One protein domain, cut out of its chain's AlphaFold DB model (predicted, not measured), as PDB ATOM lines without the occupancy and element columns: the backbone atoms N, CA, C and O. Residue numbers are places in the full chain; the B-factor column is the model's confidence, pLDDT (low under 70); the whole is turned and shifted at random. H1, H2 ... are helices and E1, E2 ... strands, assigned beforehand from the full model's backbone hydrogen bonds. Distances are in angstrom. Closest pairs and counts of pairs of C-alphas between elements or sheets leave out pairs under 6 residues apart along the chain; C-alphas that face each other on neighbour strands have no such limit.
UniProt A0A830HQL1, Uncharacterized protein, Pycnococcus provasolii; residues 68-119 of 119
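What this domain is: This is residues 68 to 119 of the 119 residues of an uncharacterized protein of Pycnococcus provasolii (UniProt A0A830HQL1). What is the shape? With little regular structure, one helix, H1, packs by residues 101 to 110 on a tiny sheet of two parallel strands, E1 and E2, and the long loop of residues 71 to 96 swings out to the other end. What is named? Of 52 printed residues, 20 are in E1, H1 and E2, in that order: under half, class mixed. How spread? It is loose, radius of gyration of the C-alphas 12.9 A, spanning 39 by 21 by 14 A.

Where its parts are: Where does E1 lie? E1 is residues 68 to 70, from C-alpha 68 at (-35.797, 47.057, -32.698). What follows? H1, residues 97 to 110, is 20.1 A long; E2, residues 116 to 118, ends at (-33.242, 39.211, -30.200).

How they stand to each other: How do the strands pair? E1 and E2 are parallel at 9 degrees, with N 70 and O 117 2.8 A apart, within hydrogen-bond range. And H1? Its closest C-alphas with E2, of Ala 108 and Val 116, are 5.0 A apart. Every O i to N i+4 pair in H1 is within hydrogen-bond range. E1, H1, E2 form a strand-helix-strand unit, parallel neighbours with a helix between, its crossover right-handed.

The domain as a whole: How large? The farthest C-alphas, Ala 87 and Ser 113, are 38.8 A apart. Any cut or long link? The printed part has no cut; E1 to H1 is a long link. Where is confidence low? Residues 112 to 114 are under 70.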
ATOM      1  N   VAL A  68     -36.388  47.832 -31.603       92.31
ATOM      2  CA  VAL A  68     -35.797  47.057 -32.698       92.31
ATOM      3  C   VAL A  68     -35.946  45.577 -32.362       92.31
ATOM      4  O   VAL A  68     -35.496  45.124 -31.312       92.31
ATOM      5  N   HIS A  69     -36.559  44.809 -33.255       92.38
ATOM      6  CA  HIS A  69     -36.678  43.359 -33.115       92.38
ATOM      7  C   HIS A  69     -35.817  42.693 -34.186       92.38
ATOM      8  O   HIS A  69     -35.976  42.979 -35.370       92.38
ATOM      9  N   LEU A  70     -34.895  41.838 -33.759       91.12
ATOM     10  CA  LEU A  70     -33.979  41.100 -34.618       91.12
ATOM     11  C   LEU A  70     -34.461  39.654 -34.723       91.12
ATOM     12  O   LEU A  70     -34.695  39.028 -33.696       91.12
ATOM     13  N   TYR A  71     -34.593  39.147 -35.948       91.62
ATOM     14  CA  TYR A  71     -34.984  37.767 -36.246       91.62
ATOM     15  C   TYR A  71     -33.953  37.138 -37.177       91.62
ATOM     16  O   TYR A  71     -33.508  37.798 -38.118       91.62
ATOM     17  N   GLY A  72     -33.594  35.876 -36.933       89.38
ATOM     18  CA  GLY A  72     -32.615  35.160 -37.760       89.38
ATOM     19  C   GLY A  72     -31.177  35.667 -37.595       89.38
ATOM     20  O   GLY A  72     -30.355  35.487 -38.486       89.38
ATOM     21  N   PHE A  73     -30.879  36.326 -36.471       86.50
ATOM     22  CA  PHE A  73     -29.531  36.761 -36.112       86.50
ATOM     23  C   PHE A  73     -28.916  35.746 -35.148       86.50
ATOM     24  O   PHE A  73     -28.949  35.923 -33.932       86.50
ATOM     25  N   GLU A  74     -28.341  34.685 -35.706       83.25
ATOM     26  CA  GLU A  74     -27.637  33.643 -34.958       83.25
ATOM     27  C   GLU A  74     -26.207  33.492 -35.480       83.25
ATOM     28  O   GLU A  74     -25.928  33.731 -36.658       83.25
ATOM     29  N   ALA A  75     -25.277  33.122 -34.596       81.38
ATOM     30  CA  ALA A  75     -23.927  32.789 -35.027       81.38
ATOM     31  C   ALA A  75     -23.962  31.436 -35.736       81.38
ATOM     32  O   ALA A  75     -24.336  30.425 -35.141       81.38
ATOM     33  N   TRP A  76     -23.575  31.420 -37.009       80.81
ATOM     34  CA  TRP A  76     -23.536  30.192 -37.785       80.81
ATOM     35  C   TRP A  76     -22.452  29.244 -37.255       80.81
ATOM     36  O   TRP A  76     -21.258  29.508 -37.402       80.81
ATOM     37  N   THR A  77     -22.855  28.114 -36.673       80.94
ATOM     38  CA  THR A  77     -21.941  27.134 -36.056       80.94
ATOM     39  C   THR A  77     -21.417  26.077 -37.028       80.94
ATOM     40  O   THR A  77     -20.552  25.289 -36.655       80.94
ATOM     41  N   GLY A  78     -21.883  26.080 -38.283       80.75
ATOM     42  CA  GLY A  78     -21.540  25.064 -39.285       80.75
ATOM     43  C   GLY A  78     -22.550  23.915 -39.372       80.75
ATOM     44  O   GLY A  78     -22.438  23.078 -40.263       80.75
ATOM     45  N   GLU A  79     -23.553  23.885 -38.491       80.00
ATOM     46  CA  GLU A  79     -24.616  22.876 -38.468       80.00
ATOM     47  C   GLU A  79     -25.961  23.461 -38.932       80.00
ATOM     48  O   GLU A  79     -26.422  24.461 -38.390       80.00
ATOM     49  N   GLY A  80     -26.631  22.824 -39.906       83.38
ATOM     50  CA  GLY A  80     -27.953  23.247 -40.408       83.38
ATOM     51  C   GLY A  80     -27.925  23.929 -41.784       83.38
ATOM     52  O   GLY A  80     -27.161  23.525 -42.660       83.38
ATOM     53  N   LYS A  81     -28.734  24.978 -41.975       85.94
ATOM     54  CA  LYS A  81     -28.703  25.828 -43.177       85.94
ATOM     55  C   LYS A  81     -28.075  27.189 -42.881       85.94
ATOM     56  O   LYS A  81     -28.462  27.816 -41.901       85.94
ATOM     57  N   TYR A  82     -27.201  27.656 -43.774       88.06
ATOM     58  CA  TYR A  82     -26.561  28.969 -43.666       88.06
ATOM     59  C   TYR A  82     -27.541  30.123 -43.925       88.06
ATOM     60  O   TYR A  82     -27.688  31.010 -43.088       88.06
ATOM     61  N   HIS A  83     -28.284  30.066 -45.035       90.00
ATOM     62  CA  HIS A  83     -29.442  30.926 -45.266       90.00
ATOM     63  C   HIS A  83     -30.738  30.118 -45.174       90.00
ATOM     64  O   HIS A  83     -30.807  28.948 -45.554       90.00
ATOM     65  N   TYR A  84     -31.815  30.749 -44.704       90.06
ATOM     66  CA  TYR A  84     -33.103  30.062 -44.569       90.06
ATOM     67  C   TYR A  84     -33.761  29.740 -45.925       90.06
ATOM     68  O   TYR A  84     -34.548  28.794 -46.016       90.06
ATOM     69  N   PHE A  85     -33.460  30.527 -46.965       91.75
ATOM     70  CA  PHE A  85     -34.154  30.507 -48.256       91.75
ATOM     71  C   PHE A  85     -33.439  29.706 -49.348       91.75
ATOM     72  O   PHE A  85     -34.081  29.346 -50.333       91.75
ATOM     73  N   ASP A  86     -32.152  29.400 -49.186       90.75
ATOM     74  CA  ASP A  86     -31.362  28.688 -50.189       90.75
ATOM     75  C   ASP A  86     -30.643  27.456 -49.604       90.75
ATOM     76  O   ASP A  86     -31.009  26.927 -48.544       90.75
ATOM     77  N   ALA A  87     -29.702  26.925 -50.384       90.69
ATOM     78  CA  ALA A  87     -28.843  25.801 -50.033       90.69
ATOM     79  C   ALA A  87     -27.353  26.164 -50.175       90.69
ATOM     80  O   ALA A  87     -26.527  25.274 -50.380       90.69
ATOM     81  N   GLU A  88     -27.012  27.453 -50.120       88.75
ATOM     82  CA  GLU A  88     -25.628  27.902 -50.217       88.75
ATOM     83  C   GLU A  88     -24.820  27.411 -49.008       88.75
ATOM     84  O   GLU A  88     -25.310  27.349 -47.874       88.75
ATOM     85  N   ALA A  89     -23.576  27.006 -49.263       87.38
ATOM     86  CA  ALA A  89     -22.675  26.584 -48.204       87.38
ATOM     87  C   ALA A  89     -22.263  27.799 -47.364       87.38
ATOM     88  O   ALA A  89     -21.884  28.835 -47.899       87.38
ATOM     89  N   GLY A  90     -22.323  27.661 -46.040       83.88
ATOM     90  CA  GLY A  90     -21.909  28.731 -45.140       83.88
ATOM     91  C   GLY A  90     -20.398  28.857 -45.016       83.88
ATOM     92  O   GLY A  90     -19.674  27.862 -45.025       83.88
ATOM     93  N   PHE A  91     -19.942  30.090 -44.811       81.81
ATOM     94  CA  PHE A  91     -18.535  30.433 -44.617       81.81
ATOM     95  C   PHE A  91     -18.354  31.089 -43.246       81.81
ATOM     96  O   PHE A  91     -19.078  32.021 -42.905       81.81
ATOM     97  N   GLN A  92     -17.395  30.616 -42.448       78.31
ATOM     98  CA  GLN A  92     -17.089  31.172 -41.117       78.31
ATOM     99  C   GLN A  92     -15.832  32.046 -41.096       78.31
ATOM    100  O   GLN A  92     -15.533  32.662 -40.082       78.31
ATOM    101  N   ASP A  93     -15.076  32.092 -42.186       76.50
ATOM    102  CA  ASP A  93     -13.762  32.734 -42.294       76.50
ATOM    103  C   ASP A  93     -13.837  34.206 -42.724       76.50
ATOM    104  O   ASP A  93     -12.906  34.976 -42.497       76.50
ATOM    105  N   ARG A  94     -14.954  34.630 -43.326       76.25
ATOM    106  CA  ARG A  94     -15.124  36.011 -43.798       76.25
ATOM    107  C   ARG A  94     -15.651  36.953 -42.719       76.25
ATOM    108  O   ARG A  94     -15.148  38.069 -42.590       76.25
ATOM    109  N   HIS A  95     -16.640  36.519 -41.936       78.69
ATOM    110  CA  HIS A  95     -17.382  37.392 -41.022       78.69
ATOM    111  C   HIS A  95     -17.215  37.036 -39.551       78.69
ATOM    112  O   HIS A  95     -17.143  35.871 -39.174       78.69
ATOM    113  N   SER A  96     -17.199  38.059 -38.698       82.44
ATOM    114  CA  SER A  96     -17.185  37.887 -37.242       82.44
ATOM    115  C   SER A  96     -18.586  37.711 -36.673       82.44
ATOM    116  O   SER A  96     -19.130  38.634 -36.063       82.44
ATOM    117  N   PHE A  97     -19.171  36.528 -36.869       82.06
ATOM    118  CA  PHE A  97     -20.498  36.200 -36.339       82.06
ATOM    119  C   PHE A  97     -20.558  36.350 -34.815       82.06
ATOM    120  O   PHE A  97     -21.435  37.041 -34.305       82.06
ATOM    121  N   ASP A  98     -19.572  35.807 -34.099       82.50
ATOM    122  CA  ASP A  98     -19.524  35.871 -32.634       82.50
ATOM    123  C   ASP A  98     -19.482  37.312 -32.119       82.50
ATOM    124  O   ASP A  98     -20.226  37.677 -31.208       82.50
ATOM    125  N   LEU A  99     -18.664  38.165 -32.746       84.88
ATOM    126  CA  LEU A  99     -18.582  39.576 -32.374       84.88
ATOM    127  C   LEU A  99     -19.919  40.288 -32.594       84.88
ATOM    128  O   LEU A  99     -20.346  41.062 -31.739       84.88
ATOM    129  N   ALA A 100     -20.582  40.037 -33.725       87.19
ATOM    130  CA  ALA A 100     -21.865  40.656 -34.029       87.19
ATOM    131  C   ALA A 100     -22.928  40.264 -32.993       87.19
ATOM    132  O   ALA A 100     -23.593  41.137 -32.433       87.19
ATOM    133  N   ILE A 101     -23.021  38.972 -32.660       87.88
ATOM    134  CA  ILE A 101     -23.944  38.475 -31.636       87.88
ATOM    135  C   ILE A 101     -23.647  39.088 -30.262       87.88
ATOM    136  O   ILE A 101     -24.572  39.519 -29.568       87.88
ATOM    137  N   GLU A 102     -22.378  39.183 -29.864       89.00
ATOM    138  CA  GLU A 102     -22.003  39.815 -28.595       89.00
ATOM    139  C   GLU A 102     -22.361  41.306 -28.561       89.00
ATOM    140  O   GLU A 102     -22.880  41.798 -27.552       89.00
ATOM    141  N   VAL A 103     -22.196  42.025 -29.676       90.00
ATOM    142  CA  VAL A 103     -22.661  43.414 -29.801       90.00
ATOM    143  C   VAL A 103     -24.181  43.495 -29.643       90.00
ATOM    144  O   VAL A 103     -24.653  44.309 -28.844       90.00
ATOM    145  N   PHE A 104     -24.956  42.645 -30.324       90.44
ATOM    146  CA  PHE A 104     -26.421  42.656 -30.227       90.44
ATOM    147  C   PHE A 104     -26.895  42.423 -28.792       90.44
ATOM    148  O   PHE A 104     -27.685  43.211 -28.264       90.44
ATOM    149  N   LYS A 105     -26.354  41.402 -28.116       89.19
ATOM    150  CA  LYS A 105     -26.667  41.102 -26.710       89.19
ATOM    151  C   LYS A 105     -26.310  42.264 -25.790       89.19
ATOM    152  O   LYS A 105     -27.091  42.622 -24.903       89.19
ATOM    153  N   ARG A 106     -25.131  42.868 -25.978       91.00
ATOM    154  CA  ARG A 106     -24.664  43.958 -25.117       91.00
ATOM    155  C   ARG A 106     -25.543  45.188 -25.264       91.00
ATOM    156  O   ARG A 106     -25.980  45.741 -24.257       91.00
ATOM    157  N   VAL A 107     -25.851  45.575 -26.498       88.56
ATOM    158  CA  VAL A 107     -26.718  46.718 -26.778       88.56
ATOM    159  C   VAL A 107     -28.133  46.470 -26.255       88.56
ATOM    160  O   VAL A 107     -28.684  47.354 -25.599       88.56
ATOM    161  N   ALA A 108     -28.685  45.267 -26.439       87.00
ATOM    162  CA  ALA A 108     -29.994  44.910 -25.897       87.00
ATOM    163  C   ALA A 108     -30.048  45.000 -24.365       87.00
ATOM    164  O   ALA A 108     -31.009  45.517 -23.798       87.00
ATOM    165  N   SER A 109     -28.982  44.576 -23.682       87.00
ATOM    166  CA  SER A 109     -28.875  44.673 -22.221       87.00
ATOM    167  C   SER A 109     -28.730  46.117 -21.719       87.00
ATOM    168  O   SER A 109     -29.250  46.458 -20.650       87.00
ATOM    169  N   THR A 110     -28.031  46.974 -22.472       86.31
ATOM    170  CA  THR A 110     -27.764  48.371 -22.098       86.31
ATOM    171  C   THR A 110     -28.941  49.298 -22.394       86.31
ATOM    172  O   THR A 110     -29.270  50.147 -21.567       86.31
ATOM    173  N   LEU A 111     -29.611  49.143 -23.535       80.56
ATOM    174  CA  LEU A 111     -30.653  50.064 -23.994       80.56
ATOM    175  C   LEU A 111     -32.037  49.782 -23.393       80.56
ATOM    176  O   LEU A 111     -33.030  49.961 -24.075       80.56
ATOM    177  N   ARG A 112     -32.147  49.428 -22.106       64.81
ATOM    178  CA  ARG A 112     -33.412  48.993 -21.461       64.81
ATOM    179  C   ARG A 112     -34.628  49.919 -21.656       64.81
ATOM    180  O   ARG A 112     -35.752  49.456 -21.508       64.81
ATOM    181  N   SER A 113     -34.427  51.197 -21.987       60.72
ATOM    182  CA  SER A 113     -35.500  52.161 -22.292       60.72
ATOM    183  C   SER A 113     -36.025  52.106 -23.740       60.72
ATOM    184  O   SER A 113     -37.066  52.692 -24.025       60.72
ATOM    185  N   ARG A 114     -35.320  51.441 -24.663       65.06
ATOM    186  CA  ARG A 114     -35.752  51.137 -26.035       65.06
ATOM    187  C   ARG A 114     -35.736  49.623 -26.203       65.06
ATOM    188  O   ARG A 114     -34.689  49.004 -26.069       65.06
ATOM    189  N   THR A 115     -36.883  49.021 -26.491       82.12
ATOM    190  CA  THR A 115     -37.001  47.563 -26.603       82.12
ATOM    191  C   THR A 115     -36.145  47.048 -27.758       82.12
ATOM    192  O   THR A 115     -36.560  47.135 -28.907       82.12
ATOM    193  N   VAL A 116     -34.939  46.551 -27.480       84.38
ATOM    194  CA  VAL A 116     -34.180  45.726 -28.424       84.38
ATOM    195  C   VAL A 116     -34.406  44.276 -28.023       84.38
ATOM    196  O   VAL A 116     -34.095  43.892 -26.895       84.38
ATOM    197  N   THR A 117     -34.966  43.474 -28.919       83.94
ATOM    198  CA  THR A 117     -35.236  42.053 -28.671       83.94
ATOM    199  C   THR A 117     -34.588  41.223 -29.760       83.94
ATOM    200  O   THR A 117     -34.833  41.461 -30.939       83.94
ATOM    201  N   LEU A 118     -33.771  40.262 -29.343       80.69
ATOM    202  CA  LEU A 118     -33.242  39.211 -30.200       80.69
ATOM    203  C   LEU A 118     -34.166  37.998 -30.056       80.69
ATOM    204  O   LEU A 118     -34.405  37.573 -28.923       80.69
ATOM    205  N   HIS A 119     -34.720  37.526 -31.171       79.44
ATOM    206  CA  HIS A 119     -35.606  36.361 -31.249       79.44
ATOM    207  C   HIS A 119     -34.890  35.168 -31.852       79.44
ATOM    208  O   HIS A 119     -34.154  35.386 -32.843       79.44
TER     209      HIS A 119